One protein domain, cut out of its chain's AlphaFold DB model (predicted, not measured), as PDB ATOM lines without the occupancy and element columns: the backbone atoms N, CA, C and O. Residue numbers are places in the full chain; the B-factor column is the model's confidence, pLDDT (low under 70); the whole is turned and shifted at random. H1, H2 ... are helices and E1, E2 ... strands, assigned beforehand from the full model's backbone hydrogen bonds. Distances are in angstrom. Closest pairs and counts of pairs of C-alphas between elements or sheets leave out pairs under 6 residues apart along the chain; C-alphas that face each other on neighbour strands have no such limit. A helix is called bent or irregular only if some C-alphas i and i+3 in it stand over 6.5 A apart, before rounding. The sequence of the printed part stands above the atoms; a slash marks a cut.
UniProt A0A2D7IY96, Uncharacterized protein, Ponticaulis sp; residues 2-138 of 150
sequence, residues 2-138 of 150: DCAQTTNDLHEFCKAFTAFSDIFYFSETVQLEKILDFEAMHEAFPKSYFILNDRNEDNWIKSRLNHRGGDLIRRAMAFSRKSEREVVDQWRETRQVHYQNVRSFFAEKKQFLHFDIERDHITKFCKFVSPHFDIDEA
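This is residues 2 to 138 of the 150 residues of an uncharacterized protein of Ponticaulis sp (UniProt A0A2D7IY96). A long helix, H4, runs along one side of the domain; its last part packs on a small two-strand sheet, E3 and E4, with H5 over the other face, while its first part meets the two arms of the bent helix H3. H2 runs beside H4, the hairpin E1 and E2 lies near H3b, and H1 sticks out. The printed part has 137 residues with five named helices and four named strands, in the order H1 E1 E2 H2 E3 H3 H4 E4 H5; it is mostly helix, E1 and E2 antiparallel, E3 and E4 parallel. It is only just compact, close to loose, with a radius of gyration of the C-alphas of 16.8 A and spans of 46 by 44 by 28 A.

H1, residues 3 to 14, begins at C-alpha (70.368, 19.042, 10.988). E1 is residues 24 to 26, E2 31 to 33, H2 34 to 44 and E3 50 to 54. H2 is irregular, C-alphas 36 and 39 being 8.3 A apart. H3, residues 57 to 80, was assigned as one helix by its hydrogen bonds but is bent, with C-alphas 65 and 68 8.7 A apart; its arms are H3a, 57 to 65, and H3b, 68 to 80, itself irregular, with C-alphas 69 and 72 8.1 A apart. H4, residues 84 to 106, is 32.6 A long. E4 is residues 112 to 116; H5, 122 to 129, ends at C-alpha (86.783, 5.598, 33.457).

H1, with residues 7 to 11 alone, only just touches H2, with 3 pairs of C-alphas within 8 A, the closest those of His 11 and Ala 44 at 6.2 A. In the hairpin E1 and E2, N 25 and O 32 are 2.8 A apart. H4, with residues 98 to 105 alone, only just touches H2, with 3 pairs of C-alphas within 8 A, the closest those of Leu 36 and His 98 at 6.7 A, at a shallow tilt of 18 degrees, the same way. H3a and H3b touch only at the corner, the closest C-alphas being those of Leu 65 and Ile 73 at 5.7 A, about perpendicular at 89 degrees. H4 touches H3a with residues 88 to 92 alone, the closest C-alphas being those of Ile 61 and Val 88 at 7.2 A, at a steep tilt of 53 degrees, opposite ways. It touches H3b with residues 84 to 87 alone, the closest C-alphas being those of Met 77 and Glu 84 at 6.3 A, about perpendicular at 90 degrees. E3, H3, H4 and E4 form a strand-helix-strand unit, two parallel neighbour strands with helices between, its crossover right-handed; N 52 and O 113 are 2.8 A apart, within hydrogen-bond range. The closest C-alphas of E4 and H5, those of Leu 113 and Phe 128, are 7.5 A apart. Every O i to N i+4 pair is within hydrogen-bond range in H1, H3a, H4 and H5, against 4 of 7 in H2 and 7 of 9 in H3b.

The C-alphas farthest apart, those of Arg 81 and Pro 131, are 46.8 A apart. The printed part has no cut and no long link. The model's pLDDT is under 70 at residues 2 to 8 and 10.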
ATOM      1  N   ASP A   2      65.897  19.649   9.431       46.28
ATOM      2  CA  ASP A   2      67.013  20.519   9.790       46.28
ATOM      3  C   ASP A   2      68.014  19.749  10.665       46.28
ATOM      4  O   ASP A   2      67.602  19.047  11.589       46.28
ATOM      5  N   CYS A   3      69.309  19.847  10.361       48.75
ATOM      6  CA  CYS A   3      70.368  19.042  10.988       48.75
ATOM      7  C   CYS A   3      70.411  19.249  12.516       48.75
ATOM      8  O   CYS A   3      70.575  18.296  13.279       48.75
ATOM      9  N   ALA A   4      70.139  20.481  12.963       51.47
ATOM     10  CA  ALA A   4      70.095  20.856  14.374       51.47
ATOM     11  C   ALA A   4      68.960  20.173  15.160       51.47
ATOM     12  O   ALA A   4      69.124  19.876  16.343       51.47
ATOM     13  N   GLN A   5      67.825  19.883  14.511       53.28
ATOM     14  CA  GLN A   5      66.691  19.210  15.153       53.28
ATOM     15  C   GLN A   5      67.039  17.747  15.467       53.28
ATOM     16  O   GLN A   5      66.801  17.269  16.572       53.28
ATOM     17  N   THR A   6      67.697  17.064  14.527       59.41
ATOM     18  CA  THR A   6      68.122  15.662  14.669       59.41
ATOM     19  C   THR A   6      69.141  15.439  15.788       59.41
ATOM     20  O   THR A   6      69.051  14.439  16.497       59.41
ATOM     21  N   THR A   7      70.090  16.359  15.985       59.75
ATOM     22  CA  THR A   7      71.081  16.254  17.071       59.75
ATOM     23  C   THR A   7      70.436  16.452  18.444       59.75
ATOM     24  O   THR A   7      70.788  15.760  19.400       59.75
ATOM     25  N   ASN A   8      69.452  17.351  18.544       66.12
ATOM     26  CA  ASN A   8      68.737  17.610  19.792       66.12
ATOM     27  C   ASN A   8      67.852  16.419  20.203       66.12
ATOM     28  O   ASN A   8      67.858  16.019  21.365       66.12
ATOM     29  N   ASP A   9      67.167  15.797  19.240       71.25
ATOM     30  CA  ASP A   9      66.325  14.620  19.485       71.25
ATOM     31  C   ASP A   9      67.156  13.395  19.914       71.25
ATOM     32  O   ASP A   9      66.771  12.664  20.831       71.25
ATOM     33  N   LEU A  10      68.332  13.194  19.301       68.12
ATOM     34  CA  LEU A  10      69.267  12.139  19.703       68.12
ATOM     35  C   LEU A  10      69.760  12.358  21.136       68.12
ATOM     36  O   LEU A  10      69.763  11.422  21.933       68.12
ATOM     37  N   HIS A  11      70.153  13.590  21.467       71.75
ATOM     38  CA  HIS A  11      70.633  13.928  22.801       71.75
ATOM     39  C   HIS A  11      69.569  13.642  23.867       71.75
ATOM     40  O   HIS A  11      69.868  12.956  24.842       71.75
ATOM     41  N   GLU A  12      68.329  14.100  23.674       79.00
ATOM     42  CA  GLU A  12      67.235  13.862  24.626       79.00
ATOM     43  C   GLU A  12      66.931  12.375  24.826       79.00
ATOM     44  O   GLU A  12      66.811  11.923  25.965       79.00
ATOM     45  N   PHE A  13      66.868  11.589  23.748       76.12
ATOM     46  CA  PHE A  13      66.639  10.147  23.854       76.12
ATOM     47  C   PHE A  13      67.763   9.437  24.623       76.12
ATOM     48  O   PHE A  13      67.521   8.593  25.488       76.12
ATOM     49  N   CYS A  14      69.008   9.793  24.322       79.12
ATOM     50  CA  CYS A  14      70.185   9.140  24.875       79.12
ATOM     51  C   CYS A  14      70.465   9.533  26.338       79.12
ATOM     52  O   CYS A  14      71.010   8.720  27.077       79.12
ATOM     53  N   LYS A  15      70.042  10.712  26.817       78.88
ATOM     54  CA  LYS A  15      70.268  11.154  28.214       78.88
ATOM     55  C   LYS A  15      69.773  10.180  29.290       78.88
ATOM     56  O   LYS A  15      70.266  10.227  30.412       78.88
ATOM     57  N   ALA A  16      68.805   9.319  28.972       84.25
ATOM     58  CA  ALA A  16      68.291   8.309  29.896       84.25
ATOM     59  C   ALA A  16      69.261   7.136  30.145       84.25
ATOM     60  O   ALA A  16      69.022   6.328  31.042       84.25
ATOM     61  N   PHE A  17      70.337   7.023  29.363       88.31
ATOM     62  CA  PHE A  17      71.265   5.898  29.396       88.31
ATOM     63  C   PHE A  17      72.675   6.341  29.795       88.31
ATOM     64  O   PHE A  17      73.145   7.413  29.425       88.31
ATOM     65  N   THR A  18      73.376   5.468  30.519       89.12
ATOM     66  CA  THR A  18      74.752   5.713  30.984       89.12
ATOM     67  C   THR A  18      75.808   5.262  29.973       89.12
ATOM     68  O   THR A  18      76.910   5.804  29.941       89.12
ATOM     69  N   ALA A  19      75.490   4.261  29.152       90.88
ATOM     70  CA  ALA A  19      76.402   3.692  28.170       90.88
ATOM     71  C   ALA A  19      75.636   3.217  26.932       90.88
ATOM     72  O   ALA A  19      74.506   2.739  27.036       90.88
ATOM     73  N   PHE A  20      76.290   3.304  25.774       90.00
ATOM     74  CA  PHE A  20      75.790   2.779  24.508       90.00
ATOM     75  C   PHE A  20      76.795   1.777  23.951       90.00
ATOM     76  O   PHE A  20      77.986   2.071  23.847       90.00
ATOM     77  N   SER A  21      76.309   0.603  23.569       90.12
ATOM     78  CA  SER A  21      77.078  -0.423  22.869       90.12
ATOM     79  C   SER A  21      76.222  -1.026  21.763       90.12
ATOM     80  O   SER A  21      75.019  -0.771  21.696       90.12
ATOM     81  N   ASP A  22      76.850  -1.802  20.877       83.38
ATOM     82  CA  ASP A  22      76.146  -2.625  19.884       83.38
ATOM     83  C   ASP A  22      75.109  -1.848  19.056       83.38
ATOM     84  O   ASP A  22      74.042  -2.365  18.723       83.38
ATOM     85  N   ILE A  23      75.423  -0.593  18.708       86.56
ATOM     86  CA  ILE A  23      74.516   0.297  17.971       86.56
ATOM     87  C   ILE A  23      74.508  -0.090  16.485       86.56
ATOM     88  O   ILE A  23      75.020   0.620  15.617       86.56
ATOM     89  N   PHE A  24      73.959  -1.261  16.181       87.69
ATOM     90  CA  PHE A  24      73.785  -1.763  14.827       87.69
ATOM     91  C   PHE A  24      72.471  -2.540  14.690       87.69
ATOM     92  O   PHE A  24      71.951  -3.123  15.639       87.69
ATOM     93  N   TYR A  25      71.925  -2.554  13.479       87.62
ATOM     94  CA  TYR A  25      70.718  -3.287  13.129       87.62
ATOM     95  C   TYR A  25      70.856  -3.874  11.729       87.62
ATOM     96  O   TYR A  25      71.084  -3.148  10.764       87.62
ATOM     97  N   PHE A  26      70.735  -5.198  11.623       86.19
ATOM     98  CA  PHE A  26      70.872  -5.924  10.363       86.19
ATOM     99  C   PHE A  26      69.621  -6.759  10.096       86.19
ATOM    100  O   PHE A  26      69.223  -7.627  10.881       86.19
ATOM    101  N   SER A  27      69.041  -6.529   8.931       89.06
ATOM    102  CA  SER A  27      67.959  -7.299   8.330       89.06
ATOM    103  C   SER A  27      68.278  -7.529   6.852       89.06
ATOM    104  O   SER A  27      69.315  -7.101   6.347       89.06
ATOM    105  N   GLU A  28      67.386  -8.216   6.150       85.56
ATOM    106  CA  GLU A  28      67.529  -8.475   4.712       85.56
ATOM    107  C   GLU A  28      67.317  -7.208   3.867       85.56
ATOM    108  O   GLU A  28      67.729  -7.162   2.713       85.56
ATOM    109  N   THR A  29      66.703  -6.165   4.437       88.12
ATOM    110  CA  THR A  29      66.334  -4.926   3.733       88.12
ATOM    111  C   THR A  29      66.978  -3.673   4.317       88.12
ATOM    112  O   THR A  29      66.935  -2.617   3.691       88.12
ATOM    113  N   VAL A  30      67.587  -3.776   5.497       89.00
ATOM    114  CA  VAL A  30      68.200  -2.658   6.218       89.00
ATOM    115  C   VAL A  30      69.484  -3.124   6.890       89.00
ATOM    116  O   VAL A  30      69.463  -4.092   7.653       89.00
ATOM    117  N   GLN A  31      70.568  -2.383   6.671       86.56
ATOM    118  CA  GLN A  31      71.794  -2.459   7.457       86.56
ATOM    119  C   GLN A  31      72.125  -1.081   8.015       86.56
ATOM    120  O   GLN A  31      72.305  -0.126   7.264       86.56
ATOM    121  N   LEU A  32      72.194  -0.989   9.338       86.38
ATOM    122  CA  LEU A  32      72.604   0.199  10.072       86.38
ATOM    123  C   LEU A  32      73.740  -0.198  11.003       86.38
ATOM    124  O   LEU A  32      73.599  -1.135  11.781       86.38
ATOM    125  N   GLU A  33      74.847   0.528  10.955       84.94
ATOM    126  CA  GLU A  33      75.992   0.338  11.846       84.94
ATOM    127  C   GLU A  33      76.357   1.723  12.391       84.94
ATOM    128  O   GLU A  33      77.261   2.397  11.914       84.94
ATOM    129  N   LYS A  34      75.565   2.207  13.356       81.81
ATOM    130  CA  LYS A  34      75.647   3.578  13.887       81.81
ATOM    131  C   LYS A  34      76.900   3.850  14.707       81.81
ATOM    132  O   LYS A  34      77.239   5.006  14.923       81.81
ATOM    133  N   ILE A  35      77.631   2.806  15.080       81.00
ATOM    134  CA  ILE A  35      78.991   2.943  15.605       81.00
ATOM    135  C   ILE A  35      79.943   3.636  14.609       81.00
ATOM    136  O   ILE A  35      80.926   4.236  15.033       81.00
ATOM    137  N   LEU A  36      79.637   3.614  13.304       82.50
ATOM    138  CA  LEU A  36      80.411   4.329  12.286       82.50
ATOM    139  C   LEU A  36      80.243   5.858  12.369       82.50
ATOM    140  O   LEU A  36      81.157   6.575  11.977       82.50
ATOM    141  N   ASP A  37      79.146   6.352  12.953       88.06
ATOM    142  CA  ASP A  37      78.838   7.784  13.107       88.06
ATOM    143  C   ASP A  37      79.439   8.365  14.412       88.06
ATOM    144  O   ASP A  37      78.828   9.186  15.101       88.06
ATOM    145  N   PHE A  38      80.638   7.916  14.803       92.00
ATOM    146  CA  PHE A  38      81.253   8.254  16.098       92.00
ATOM    147  C   PHE A  38      81.556   9.753  16.270       92.00
ATOM    148  O   PHE A  38      81.590  10.239  17.398       92.00
ATOM    149  N   GLU A  39      81.756  10.493  15.176       92.94
ATOM    150  CA  GLU A  39      81.984  11.944  15.207       92.94
ATOM    151  C   GLU A  39      80.728  12.690  15.667       92.94
ATOM    152  O   GLU A  39      80.805  13.517  16.571       92.94
ATOM    153  N   ALA A  40      79.559  12.324  15.130       88.88
ATOM    154  CA  ALA A  40      78.276  12.885  15.549       88.88
ATOM    155  C   ALA A  40      77.949  12.522  17.007       88.88
ATOM    156  O   ALA A  40      77.408  13.335  17.754       88.88
ATOM    157  N   MET A  41      78.329  11.315  17.446       88.19
ATOM    158  CA  MET A  41      78.211  10.917  18.854       88.19
ATOM    159  C   MET A  41      79.130  11.747  19.757       88.19
ATOM    160  O   MET A  41      78.724  12.135  20.850       88.19
ATOM    161  N   HIS A  42      80.356  12.048  19.318       92.31
ATOM    162  CA  HIS A  42      81.266  12.932  20.051       92.31
ATOM    163  C   HIS A  42      80.747  14.371  20.104       92.31
ATOM    164  O   HIS A  42      80.809  14.988  21.162       92.31
ATOM    165  N   GLU A  43      80.177  14.881  19.014       91.00
ATOM    166  CA  GLU A  43      79.565  16.212  18.971       91.00
ATOM    167  C   GLU A  43      78.371  16.326  19.930       91.00
ATOM    168  O   GLU A  43      78.277  17.288  20.691       91.00
ATOM    169  N   ALA A  44      77.493  15.318  19.949       87.62
ATOM    170  CA  ALA A  44      76.350  15.276  20.858       87.62
ATOM    171  C   ALA A  44      76.769  15.070  22.327       87.62
ATOM    172  O   ALA A  44      76.130  15.605  23.236       87.62
ATOM    173  N   PHE A  45      77.856  14.327  22.570       90.12
ATOM    174  CA  PHE A  45      78.337  13.965  23.905       90.12
ATOM    175  C   PHE A  45      79.845  14.224  24.080       90.12
ATOM    176  O   PHE A  45      80.631  13.292  24.280       90.12
ATOM    177  N   PRO A  46      80.285  15.495  24.097       91.81
ATOM    178  CA  PRO A  46      81.707  15.848  24.021       91.81
ATOM    179  C   PRO A  46      82.518  15.522  25.282       91.81
ATOM    180  O   PRO A  46      83.736  15.718  25.274       91.81
ATOM    181  N   LYS A  47      81.850  15.074  26.353       92.88
ATOM    182  CA  LYS A  47      82.441  14.662  27.638       92.88
ATOM    183  C   LYS A  47      82.393  13.145  27.870       92.88
ATOM    184  O   LYS A  47      82.816  12.693  28.932       92.88
ATOM    185  N   SER A  48      81.821  12.378  26.941       94.62
ATOM    186  CA  SER A  48      81.688  10.928  27.084       94.62
ATOM    187  C   SER A  48      83.004  10.208  26.821       94.62
ATOM    188  O   SER A  48      83.824  10.636  26.010       94.62
ATOM    189  N   TYR A  49      83.168   9.061  27.469       97.06
ATOM    190  CA  TYR A  49      84.238   8.126  27.155       97.06
ATOM    191  C   TYR A  49      83.919   7.349  25.876       97.06
ATOM    192  O   TYR A  49      82.811   6.844  25.708       97.06
ATOM    193  N   PHE A  50      84.912   7.211  25.003       96.88
ATOM    194  CA  PHE A  50      84.844   6.443  23.763       96.88
ATOM    195  C   PHE A  50      85.814   5.270  23.844       96.88
ATOM    196  O   PHE A  50      87.016   5.459  24.029       96.88
ATOM    197  N   ILE A  51      85.289   4.052  23.709       97.00
ATOM    198  CA  ILE A  51      86.062   2.819  23.833       97.00
ATOM    199  C   ILE A  51      86.024   2.083  22.496       97.00
ATOM    200  O   ILE A  51      84.976   1.599  22.074       97.00
ATOM    201  N   LEU A  52      87.175   1.993  21.832       96.75
ATOM    202  CA  LEU A  52      87.352   1.158  20.650       96.75
ATOM    203  C   LEU A  52      87.784  -0.239  21.092       96.75
ATOM    204  O   LEU A  52      88.958  -0.457  21.399       96.75
ATOM    205  N   ASN A  53      86.839  -1.178  21.079       95.06
ATOM    206  CA  ASN A  53      87.128  -2.592  21.282       95.06
ATOM    207  C   ASN A  53      87.813  -3.172  20.034       95.06
ATOM    208  O   ASN A  53      87.273  -3.145  18.926       95.06
ATOM    209  N   ASP A  54      89.013  -3.705  20.212       95.31
ATOM    210  CA  ASP A  54      89.828  -4.333  19.179       95.31
ATOM    211  C   ASP A  54      90.088  -5.796  19.530       95.31
ATOM    212  O   ASP A  54      89.956  -6.210  20.676       95.31
ATOM    213  N   ARG A  55      90.406  -6.579  18.509       95.25
ATOM    214  CA  ARG A  55      90.792  -7.983  18.572       95.25
ATOM    215  C   ARG A  55      91.424  -8.370  17.242       95.25
ATOM    216  O   ARG A  55      91.310  -7.635  16.256       95.25
ATOM    217  N   ASN A  56      92.004  -9.561  17.167       96.44
ATOM    218  CA  ASN A  56      92.459 -10.110  15.896       96.44
ATOM    219  C   ASN A  56      91.336 -10.118  14.826       96.44
ATOM    220  O   ASN A  56      90.202 -10.530  15.087       96.44
ATOM    221  N   GLU A  57      91.659  -9.657  13.612       96.94
ATOM    222  CA  GLU A  57      90.685  -9.476  12.525       96.94
ATOM    223  C   GLU A  57      90.042 -10.798  12.080       96.94
ATOM    224  O   GLU A  57      88.834 -10.849  11.861       96.94
ATOM    225  N   ASP A  58      90.808 -11.889  12.012       96.88
ATOM    226  CA  ASP A  58      90.278 -13.198  11.617       96.88
ATOM    227  C   ASP A  58      89.347 -13.770  12.682       96.88
ATOM    228  O   ASP A  58      88.278 -14.297  12.367       96.88
ATOM    229  N   ASN A  59      89.697 -13.592  13.955       95.50
ATOM    230  CA  ASN A  59      88.823 -13.941  15.066       95.50
ATOM    231  C   ASN A  59      87.516 -13.126  15.047       95.50
ATOM    232  O   ASN A  59      86.443 -13.656  15.352       95.50
ATOM    233  N   TRP A  60      87.582 -11.847  14.662       95.62
ATOM    234  CA  TRP A  60      86.406 -10.996  14.470       95.62
ATOM    235  C   TRP A  60      85.535 -11.468  13.296       95.62
ATOM    236  O   TRP A  60      84.324 -11.619  13.467       95.62
ATOM    237  N   ILE A  61      86.132 -11.793  12.144       97.00
ATOM    238  CA  ILE A  61      85.408 -12.350  10.990       97.00
ATOM    239  C   ILE A  61      84.745 -13.682  11.351       97.00
ATOM    240  O   ILE A  61      83.546 -13.838  11.124       97.00
ATOM    241  N   LYS A  62      85.471 -14.610  11.992       95.69
ATOM    242  CA  LYS A  62      84.915 -15.889  12.473       95.69
ATOM    243  C   LYS A  62      83.709 -15.660  13.387       95.69
ATOM    244  O   LYS A  62      82.695 -16.342  13.262       95.69
ATOM    245  N   SER A  63      83.788 -14.676  14.282       93.06
ATOM    246  CA  SER A  63      82.677 -14.326  15.171       93.06
ATOM    247  C   SER A  63      81.454 -13.805  14.408       93.06
ATOM    248  O   SER A  63      80.337 -14.213  14.728       93.06
ATOM    249  N   ARG A  64      81.638 -12.962  13.381       93.75
ATOM    250  CA  ARG A  64      80.533 -12.462  12.539       93.75
ATOM    251  C   ARG A  64      79.908 -13.563  11.688       93.75
ATOM    252  O   ARG A  64      78.683 -13.633  11.618       93.75
ATOM    253  N   LEU A  65      80.721 -14.445  11.105       96.06
ATOM    254  CA  LEU A  65      80.247 -15.611  10.351       96.06
ATOM    255  C   LEU A  65      79.413 -16.551  11.228       96.06
ATOM    256  O   LEU A  65      78.389 -17.053  10.787       96.06
ATOM    257  N   ASN A  66      79.794 -16.731  12.495       94.25
ATOM    258  CA  ASN A  66      79.072 -17.594  13.432       94.25
ATOM    259  C   ASN A  66      77.929 -16.887  14.180       94.25
ATOM    260  O   ASN A  66      77.194 -17.535  14.933       94.25
ATOM    261  N   HIS A  67      77.758 -15.571  14.012       90.50
ATOM    262  CA  HIS A  67      76.789 -14.798  14.784       90.50
ATOM    263  C   HIS A  67      75.368 -15.316  14.540       90.50
ATOM    264  O   HIS A  67      74.898 -15.369  13.400       90.50
ATOM    265  N   ARG A  68      74.694 -15.716  15.629       89.94
ATOM    266  CA  ARG A  68      73.365 -16.355  15.601       89.94
ATOM    267  C   ARG A  68      73.287 -17.537  14.618       89.94
ATOM    268  O   ARG A  68      72.289 -17.706  13.929       89.94
ATOM    269  N   GLY A  69      74.351 -18.341  14.537       90.88
ATOM    270  CA  GLY A  69      74.395 -19.524  13.672       90.88
ATOM    271  C   GLY A  69      74.457 -19.200  12.176       90.88
ATOM    272  O   GLY A  69      73.905 -19.948  11.378       90.88
ATOM    273  N   GLY A  70      75.081 -18.081  11.795       94.62
ATOM    274  CA  GLY A  70      75.216 -17.667  10.390       94.62
ATOM    275  C   GLY A  70      74.129 -16.718   9.891       94.62
ATOM    276  O   GLY A  70      74.142 -16.302   8.734       94.62
ATOM    277  N   ASP A  71      73.198 -16.315  10.755       94.06
ATOM    278  CA  ASP A  71      72.116 -15.408  10.377       94.06
ATOM    279  C   ASP A  71      72.634 -14.030   9.927       94.06
ATOM    280  O   ASP A  71      72.107 -13.454   8.976       94.06
ATOM    281  N   LEU A  72      73.706 -13.520  10.548       93.81
ATOM    282  CA  LEU A  72      74.281 -12.222  10.176       93.81
ATOM    283  C   LEU A  72      74.827 -12.218   8.743       93.81
ATOM    284  O   LEU A  72      74.491 -11.320   7.970       93.81
ATOM    285  N   ILE A  73      75.641 -13.215   8.376       96.00
ATOM    286  CA  ILE A  73      76.210 -13.313   7.025       96.00
ATOM    287  C   ILE A  73      75.115 -13.552   5.982       96.00
ATOM    288  O   ILE A  73      75.093 -12.876   4.955       96.00
ATOM    289  N   ARG A  74      74.126 -14.401   6.287       96.19
ATOM    290  CA  ARG A  74      72.971 -14.646   5.413       96.19
ATOM    291  C   ARG A  74      72.201 -13.359   5.106       96.19
ATOM    292  O   ARG A  74      71.937 -13.061   3.942       96.19
ATOM    293  N   ARG A  75      71.872 -12.569   6.135       95.00
ATOM    294  CA  ARG A  75      71.208 -11.263   5.965       95.00
ATOM    295  C   ARG A  75      72.087 -10.288   5.198       95.00
ATOM    296  O   ARG A  75      71.583  -9.528   4.374       95.00
ATOM    297  N   ALA A  76      73.394 -10.319   5.445       94.62
ATOM    298  CA  ALA A  76      74.316  -9.418   4.785       94.62
ATOM    299  C   ALA A  76      74.435  -9.676   3.282       94.62
ATOM    300  O   ALA A  76      74.381  -8.730   2.493       94.62
ATOM    301  N   MET A  77      74.499 -10.946   2.889       96.31
ATOM    302  CA  MET A  77      74.440 -11.368   1.491       96.31
ATOM    303  C   MET A  77      73.100 -10.992   0.848       96.31
ATOM    304  O   MET A  77      73.093 -10.427  -0.242       96.31
ATOM    305  N   ALA A  78      71.972 -11.231   1.531       95.56
ATOM    306  CA  ALA A  78      70.642 -10.900   1.012       95.56
ATOM    307  C   ALA A  78      70.472  -9.395   0.737       95.56
ATOM    308  O   ALA A  78      70.026  -9.010  -0.344       95.56
ATOM    309  N   PHE A  79      70.888  -8.548   1.683       94.62
ATOM    310  CA  PHE A  79      70.808  -7.092   1.555       94.62
ATOM    311  C   PHE A  79      71.712  -6.551   0.443       94.62
ATOM    312  O   PHE A  79      71.283  -5.754  -0.389       94.62
ATOM    313  N   SER A  80      72.974  -6.987   0.421       93.75
ATOM    314  CA  SER A  80      73.982  -6.452  -0.501       93.75
ATOM    315  C   SER A  80      73.964  -7.102  -1.886       93.75
ATOM    316  O   SER A  80      74.577  -6.569  -2.809       93.75
ATOM    317  N   ARG A  81      73.275  -8.244  -2.037       95.44
ATOM    318  CA  ARG A  81      73.302  -9.118  -3.224       95.44
ATOM    319  C   ARG A  81      74.716  -9.566  -3.614       95.44
ATOM    320  O   ARG A  81      74.988  -9.809  -4.787       95.44
ATOM    321  N   LYS A  82      75.605  -9.665  -2.627       97.50
ATOM    322  CA  LYS A  82      76.995 -10.099  -2.780       97.50
ATOM    323  C   LYS A  82      77.166 -11.552  -2.347       97.50
ATOM    324  O   LYS A  82      76.393 -12.074  -1.542       97.50
ATOM    325  N   SER A  83      78.211 -12.193  -2.859       98.25
ATOM    326  CA  SER A  83      78.684 -13.479  -2.345       98.25
ATOM    327  C   SER A  83      79.234 -13.349  -0.921       98.25
ATOM    328  O   SER A  83      79.611 -12.263  -0.480       98.25
ATOM    329  N   GLU A  84      79.336 -14.472  -0.204       98.12
ATOM    330  CA  GLU A  84      79.931 -14.509   1.141       98.12
ATOM    331  C   GLU A  84      81.339 -13.897   1.157       98.12
ATOM    332  O   GLU A  84      81.640 -13.063   2.008       98.12
ATOM    333  N   ARG A  85      82.172 -14.250   0.168       98.31
ATOM    334  CA  ARG A  85      83.536 -13.726   0.025       98.31
ATOM    335  C   ARG A  85      83.545 -12.205  -0.086       98.31
ATOM    336  O   ARG A  85      84.269 -11.545   0.644       98.31
ATOM    337  N   GLU A  86      82.714 -11.648  -0.961       98.44
ATOM    338  CA  GLU A  86      82.628 -10.197  -1.159       98.44
ATOM    339  C   GLU A  86      82.096  -9.464   0.082       98.44
ATOM    340  O   GLU A  86      82.503  -8.334   0.345       98.44
ATOM    341  N   VAL A  87      81.199 -10.086   0.858       97.69
ATOM    342  CA  VAL A  87      80.739  -9.531   2.142       97.69
ATOM    343  C   VAL A  87      81.860  -9.549   3.181       97.69
ATOM    344  O   VAL A  87      82.049  -8.560   3.886       97.69
ATOM    345  N   VAL A  88      82.623 -10.641   3.270       98.38
ATOM    346  CA  VAL A  88      83.777 -10.744   4.176       98.38
ATOM    347  C   VAL A  88      84.847  -9.712   3.815       98.38
ATOM    348  O   VAL A  88      85.323  -9.010   4.707       98.38
ATOM    349  N   ASP A  89      85.173  -9.573   2.529       98.25
ATOM    350  CA  ASP A  89      86.121  -8.571   2.029       98.25
ATOM    351  C   ASP A  89      85.649  -7.153   2.402       98.25
ATOM    352  O   ASP A  89      86.408  -6.373   2.981       98.25
ATOM    353  N   GLN A  90      84.359  -6.854   2.198       96.31
ATOM    354  CA  GLN A  90      83.764  -5.572   2.590       96.31
ATOM    355  C   GLN A  90      83.832  -5.327   4.104       96.31
ATOM    356  O   GLN A  90      84.084  -4.199   4.533       96.31
ATOM    357  N   TRP A  91      83.590  -6.342   4.936       96.06
ATOM    358  CA  TRP A  91      83.686  -6.199   6.390       96.06
ATOM    359  C   TRP A  91      85.108  -5.881   6.843       96.06
ATOM    360  O   TRP A  91      85.278  -5.028   7.714       96.06
ATOM    361  N   ARG A  92      86.121  -6.524   6.249       97.56
ATOM    362  CA  ARG A  92      87.528  -6.226   6.548       97.56
ATOM    363  C   ARG A  92      87.874  -4.790   6.179       97.56
ATOM    364  O   ARG A  92      88.369  -4.051   7.024       97.56
ATOM    365  N   GLU A  93      87.537  -4.374   4.962       96.75
ATOM    366  CA  GLU A  93      87.783  -3.010   4.489       96.75
ATOM    367  C   GLU A  93      87.092  -1.967   5.380       96.75
ATOM    368  O   GLU A  93      87.743  -1.064   5.906       96.75
ATOM    369  N   THR A  94      85.790  -2.140   5.634       94.38
ATOM    370  CA  THR A  94      84.997  -1.219   6.468       94.38
ATOM    371  C   THR A  94      85.592  -1.105   7.869       94.38
ATOM    372  O   THR A  94      85.728  -0.003   8.402       94.38
ATOM    373  N   ARG A  95      86.007  -2.231   8.462       94.88
ATOM    374  CA  ARG A  95      86.655  -2.247   9.775       94.88
ATOM    375  C   ARG A  95      87.970  -1.476   9.764       94.88
ATOM    376  O   ARG A  95      88.191  -0.661  10.655       94.88
ATOM    377  N   GLN A  96      88.838  -1.728   8.790       96.12
ATOM    378  CA  GLN A  96      90.144  -1.073   8.708       96.12
ATOM    379  C   GLN A  96      89.997   0.441   8.560       96.12
ATOM    380  O   GLN A  96      90.608   1.185   9.329       96.12
ATOM    381  N   VAL A  97      89.128   0.884   7.649       96.12
ATOM    382  CA  VAL A  97      88.818   2.306   7.452       96.12
ATOM    383  C   VAL A  97      88.249   2.916   8.734       96.12
ATOM    384  O   VAL A  97      88.740   3.943   9.199       96.12
ATOM    385  N   HIS A  98      87.271   2.265   9.368       95.56
ATOM    386  CA  HIS A  98      86.680   2.757  10.611       95.56
ATOM    387  C   HIS A  98      87.722   2.899  11.729       95.56
ATOM    388  O   HIS A  98      87.785   3.934  12.387       95.56
ATOM    389  N   TYR A  99      88.582   1.898  11.923       96.44
ATOM    390  CA  TYR A  99      89.592   1.916  12.981       96.44
ATOM    391  C   TYR A  99      90.633   3.012  12.745       96.44
ATOM    392  O   TYR A  99      91.045   3.681  13.695       96.44
ATOM    393  N   GLN A 100      91.043   3.219  11.491       96.81
ATOM    394  CA  GLN A 100      91.925   4.324  11.116       96.81
ATOM    395  C   GLN A 100      91.271   5.679  11.403       96.81
ATOM    396  O   GLN A 100      91.900   6.533  12.029       96.81
ATOM    397  N   ASN A 101      90.004   5.855  11.021       97.00
ATOM    398  CA  ASN A 101      89.263   7.097  11.240       97.00
ATOM    399  C   ASN A 101      89.083   7.395  12.735       97.00
ATOM    400  O   ASN A 101      89.409   8.494  13.176       97.00
ATOM    401  N   VAL A 102      88.660   6.410  13.535       97.06
ATOM    402  CA  VAL A 102      88.501   6.553  14.993       97.06
ATOM    403  C   VAL A 102      89.827   6.945  15.644       97.06
ATOM    404  O   VAL A 102      89.890   7.926  16.383       97.06
ATOM    405  N   ARG A 103      90.916   6.225  15.346       96.38
ATOM    406  CA  ARG A 103      92.236   6.525  15.927       96.38
ATOM    407  C   ARG A 103      92.731   7.914  15.536       96.38
ATOM    408  O   ARG A 103      93.268   8.616  16.386       96.38
ATOM    409  N   SER A 104      92.524   8.316  14.284       97.38
ATOM    410  CA  SER A 104      92.916   9.642  13.799       97.38
ATOM    411  C   SER A 104      92.108  10.742  14.487       97.38
ATOM    412  O   SER A 104      92.679  11.694  15.012       97.38
ATOM    413  N   PHE A 105      90.786  10.583  14.566       97.38
ATOM    414  CA  PHE A 105      89.897  11.564  15.183       97.38
ATOM    415  C   PHE A 105      90.157  11.734  16.685       97.38
ATOM    416  O   PHE A 105      90.084  12.848  17.211       97.38
ATOM    417  N   PHE A 106      90.456  10.647  17.399       97.06
ATOM    418  CA  PHE A 106      90.652  10.662  18.848       97.06
ATOM    419  C   PHE A 106      92.115  10.773  19.303       97.06
ATOM    420  O   PHE A 106      92.353  10.765  20.508       97.06
ATOM    421  N   ALA A 107      93.082  10.936  18.391       95.38
ATOM    422  CA  ALA A 107      94.521  10.902  18.693       95.38
ATOM    423  C   ALA A 107      94.953  11.783  19.885       95.38
ATOM    424  O   ALA A 107      95.811  11.386  20.669       95.38
ATOM    425  N   GLU A 108      94.329  12.950  20.059       93.75
ATOM    426  CA  GLU A 108      94.656  13.909  21.128       93.75
ATOM    427  C   GLU A 108      93.582  13.992  22.230       93.75
ATOM    428  O   GLU A 108      93.660  14.812  23.149       93.75
ATOM    429  N   LYS A 109      92.542  13.155  22.159       95.00
ATOM    430  CA  LYS A 109      91.385  13.217  23.056       95.00
ATOM    431  C   LYS A 109      91.580  12.267  24.241       95.00
ATOM    432  O   LYS A 109      91.535  11.052  24.100       95.00
ATOM    433  N   LYS A 110      91.687  12.829  25.451       95.38
ATOM    434  CA  LYS A 110      91.869  12.070  26.712       95.38
ATOM    435  C   LYS A 110      90.734  11.096  27.046       95.38
ATOM    436  O   LYS A 110      90.925  10.197  27.852       95.38
ATOM    437  N   GLN A 111      89.563  11.299  26.453       95.50
ATOM    438  CA  GLN A 111      88.367  10.480  26.650       95.50
ATOM    439  C   GLN A 111      88.283   9.288  25.690       95.50
ATOM    440  O   GLN A 111      87.223   8.686  25.567       95.50
ATOM    441  N   PHE A 112      89.381   8.925  25.023       98.06
ATOM    442  CA  PHE A 112      89.444   7.760  24.147       98.06
ATOM    443  C   PHE A 112      90.329   6.645  24.706       98.06
ATOM    444  O   PHE A 112      91.452   6.889  25.147       98.06
ATOM    445  N   LEU A 113      89.830   5.412  24.625       98.06
ATOM    446  CA  LEU A 113      90.559   4.197  24.957       98.06
ATOM    447  C   LEU A 113      90.495   3.217  23.792       98.06
ATOM    448  O   LEU A 113      89.423   2.781  23.383       98.06
ATOM    449  N   HIS A 114      91.662   2.799  23.317       97.69
ATOM    450  CA  HIS A 114      91.788   1.599  22.501       97.69
ATOM    451  C   HIS A 114      92.013   0.394  23.423       97.69
ATOM    452  O   HIS A 114      92.983   0.366  24.192       97.69
ATOM    453  N   PHE A 115      91.088  -0.563  23.376       97.62
ATOM    454  CA  PHE A 115      91.039  -1.719  24.267       97.62
ATOM    455  C   PHE A 115      91.033  -3.017  23.451       97.62
ATOM    456  O   PHE A 115      90.052  -3.338  22.786       97.62
ATOM    457  N   ASP A 116      92.141  -3.751  23.470       96.62
ATOM    458  CA  ASP A 116      92.270  -5.071  22.855       96.62
ATOM    459  C   ASP A 116      91.671  -6.128  23.790       96.62
ATOM    460  O   ASP A 116      92.295  -6.523  24.774       96.62
ATOM    461  N   ILE A 117      90.465  -6.610  23.482       93.94
ATOM    462  CA  ILE A 117      89.727  -7.546  24.346       93.94
ATOM    463  C   ILE A 117      90.402  -8.923  24.454       93.94
ATOM    464  O   ILE A 117      89.990  -9.740  25.274       93.94
ATOM    465  N   GLU A 118      91.404  -9.214  23.618       93.62
ATOM    466  CA  GLU A 118      92.158 -10.471  23.655       93.62
ATOM    467  C   GLU A 118      93.432 -10.362  24.509       93.62
ATOM    468  O   GLU A 118      94.030 -11.389  24.834       93.62
ATOM    469  N   ARG A 119      93.862  -9.145  24.872       94.62
ATOM    470  CA  ARG A 119      95.161  -8.906  25.529       94.62
ATOM    471  C   ARG A 119      95.103  -7.985  26.740       94.62
ATOM    472  O   ARG A 119      95.874  -8.176  27.678       94.62
ATOM    473  N   ASP A 120      94.247  -6.973  26.712       96.62
ATOM    474  CA  ASP A 120      94.151  -5.992  27.782       96.62
ATOM    475  C   ASP A 120      93.394  -6.562  28.985       96.62
ATOM    476  O   ASP A 120      92.340  -7.186  28.867       96.62
ATOM    477  N   HIS A 121      93.921  -6.297  30.180       95.31
ATOM    478  CA  HIS A 121      93.237  -6.623  31.427       95.31
ATOM    479  C   HIS A 121      92.136  -5.596  31.725       95.31
ATOM    480  O   HIS A 121      92.323  -4.402  31.473       95.31
ATOM    481  N   ILE A 122      91.029  -6.026  32.345       95.62
ATOM    482  CA  ILE A 122      89.879  -5.151  32.634       95.62
ATOM    483  C   ILE A 122      90.251  -3.908  33.456       95.62
ATOM    484  O   ILE A 122      89.744  -2.816  33.207       95.62
ATOM    485  N   THR A 123      91.237  -4.030  34.346       95.81
ATOM    486  CA  THR A 123      91.807  -2.913  35.114       95.81
ATOM    487  C   THR A 123      92.195  -1.711  34.241       95.81
ATOM    488  O   THR A 123      92.123  -0.574  34.701       95.81
ATOM    489  N   LYS A 124      92.605  -1.919  32.978       97.00
ATOM    490  CA  LYS A 124      92.906  -0.824  32.037       97.00
ATOM    491  C   LYS A 124      91.668   0.039  31.777       97.00
ATOM    492  O   LYS A 124      91.765   1.261  31.838       97.00
ATOM    493  N   PHE A 125      90.523  -0.587  31.520       96.62
ATOM    494  CA  PHE A 125      89.252   0.104  31.326       96.62
ATOM    495  C   PHE A 125      88.752   0.730  32.633       96.62
ATOM    496  O   PHE A 125      88.455   1.922  32.636       96.62
ATOM    497  N   CYS A 126      88.755  -0.005  33.754       96.12
ATOM    498  CA  CYS A 126      88.289   0.535  35.038       96.12
ATOM    499  C   CYS A 126      89.089   1.773  35.467       96.12
ATOM    500  O   CYS A 126      88.507   2.798  35.809       96.12
ATOM    501  N   LYS A 127      90.424   1.741  35.351       96.44
ATOM    502  CA  LYS A 127      91.273   2.916  35.624       96.44
ATOM    503  C   LYS A 127      91.012   4.084  34.678       96.44
ATOM    504  O   LYS A 127      91.178   5.229  35.080       96.44
ATOM    505  N   PHE A 128      90.665   3.806  33.427       97.81
ATOM    506  CA  PHE A 128      90.425   4.838  32.428       97.81
ATOM    507  C   PHE A 128      89.143   5.634  32.717       97.81
ATOM    508  O   PHE A 128      89.140   6.860  32.594       97.81
ATOM    509  N   VAL A 129      88.077   4.960  33.155       96.88
ATOM    510  CA  VAL A 129      86.783   5.598  33.457       96.88
ATOM    511  C   VAL A 129      86.619   6.028  34.920       96.88
ATOM    512  O   VAL A 129      85.682   6.765  35.232       96.88
ATOM    513  N   SER A 130      87.556   5.653  35.801       96.69
ATOM    514  CA  SER A 130      87.518   5.945  37.244       96.69
ATOM    515  C   SER A 130      87.332   7.411  37.653       96.69
ATOM    516  O   SER A 130      86.788   7.634  38.733       96.69
ATOM    517  N   PRO A 131      87.699   8.435  36.847       96.69
ATOM    518  CA  PRO A 131      87.381   9.814  37.210       96.69
ATOM    519  C   PRO A 131      85.879  10.101  37.349       96.69
ATOM    520  O   PRO A 131      85.518  11.058  38.028       96.69
ATOM    521  N   HIS A 132      85.011   9.306  36.710       96.06
ATOM    522  CA  HIS A 132      83.558   9.519  36.734       96.06
ATOM    523  C   HIS A 132      82.737   8.262  37.052       96.06
ATOM    524  O   HIS A 132      81.550   8.389  37.347       96.06
ATOM    525  N   PHE A 133      83.330   7.070  36.991       95.19
ATOM    526  CA  PHE A 133      82.623   5.806  37.181       95.19
ATOM    527  C   PHE A 133      83.350   4.914  38.179       95.19
ATOM    528  O   PHE A 133      84.536   4.643  38.020       95.19
ATOM    529  N   ASP A 134      82.619   4.414  39.172       93.94
ATOM    530  CA  ASP A 134      83.096   3.364  40.070       93.94
ATOM    531  C   ASP A 134      82.636   2.008  39.518       93.94
ATOM    532  O   ASP A 134      81.443   1.699  39.528       93.94
ATOM    533  N   ILE A 135      83.567   1.250  38.929       92.38
ATOM    534  CA  ILE A 135      83.286  -0.034  38.273       92.38
ATOM    535  C   ILE A 135      83.998  -1.146  39.029       92.38
ATOM    536  O   ILE A 135      85.227  -1.177  39.097       92.38
ATOM    537  N   ASP A 136      83.215  -2.097  39.526       92.25
ATOM    538  CA  ASP A 136      83.730  -3.299  40.163       92.25
ATOM    539  C   ASP A 136      84.350  -4.252  39.129       92.25
ATOM    540  O   ASP A 136      83.659  -4.860  38.309       92.25
ATOM    541  N   GLU A 137      85.673  -4.412  39.196       91.75
ATOM    542  CA  GLU A 137      86.419  -5.352  38.354       91.75
ATOM    543  C   GLU A 137      85.943  -6.803  38.533       91.75
ATOM    544  O   GLU A 137      85.994  -7.577  37.576       91.75
ATOM    545  N   ALA A 138      85.446  -7.178  39.720       91.62
ATOM    546  CA  ALA A 138      84.980  -8.537  39.997       91.62
ATOM    547  C   ALA A 138      83.664  -8.878  39.281       91.62
ATOM    548  O   ALA A 138      83.360 -10.054  39.078       91.62
TER     549      ALA A 138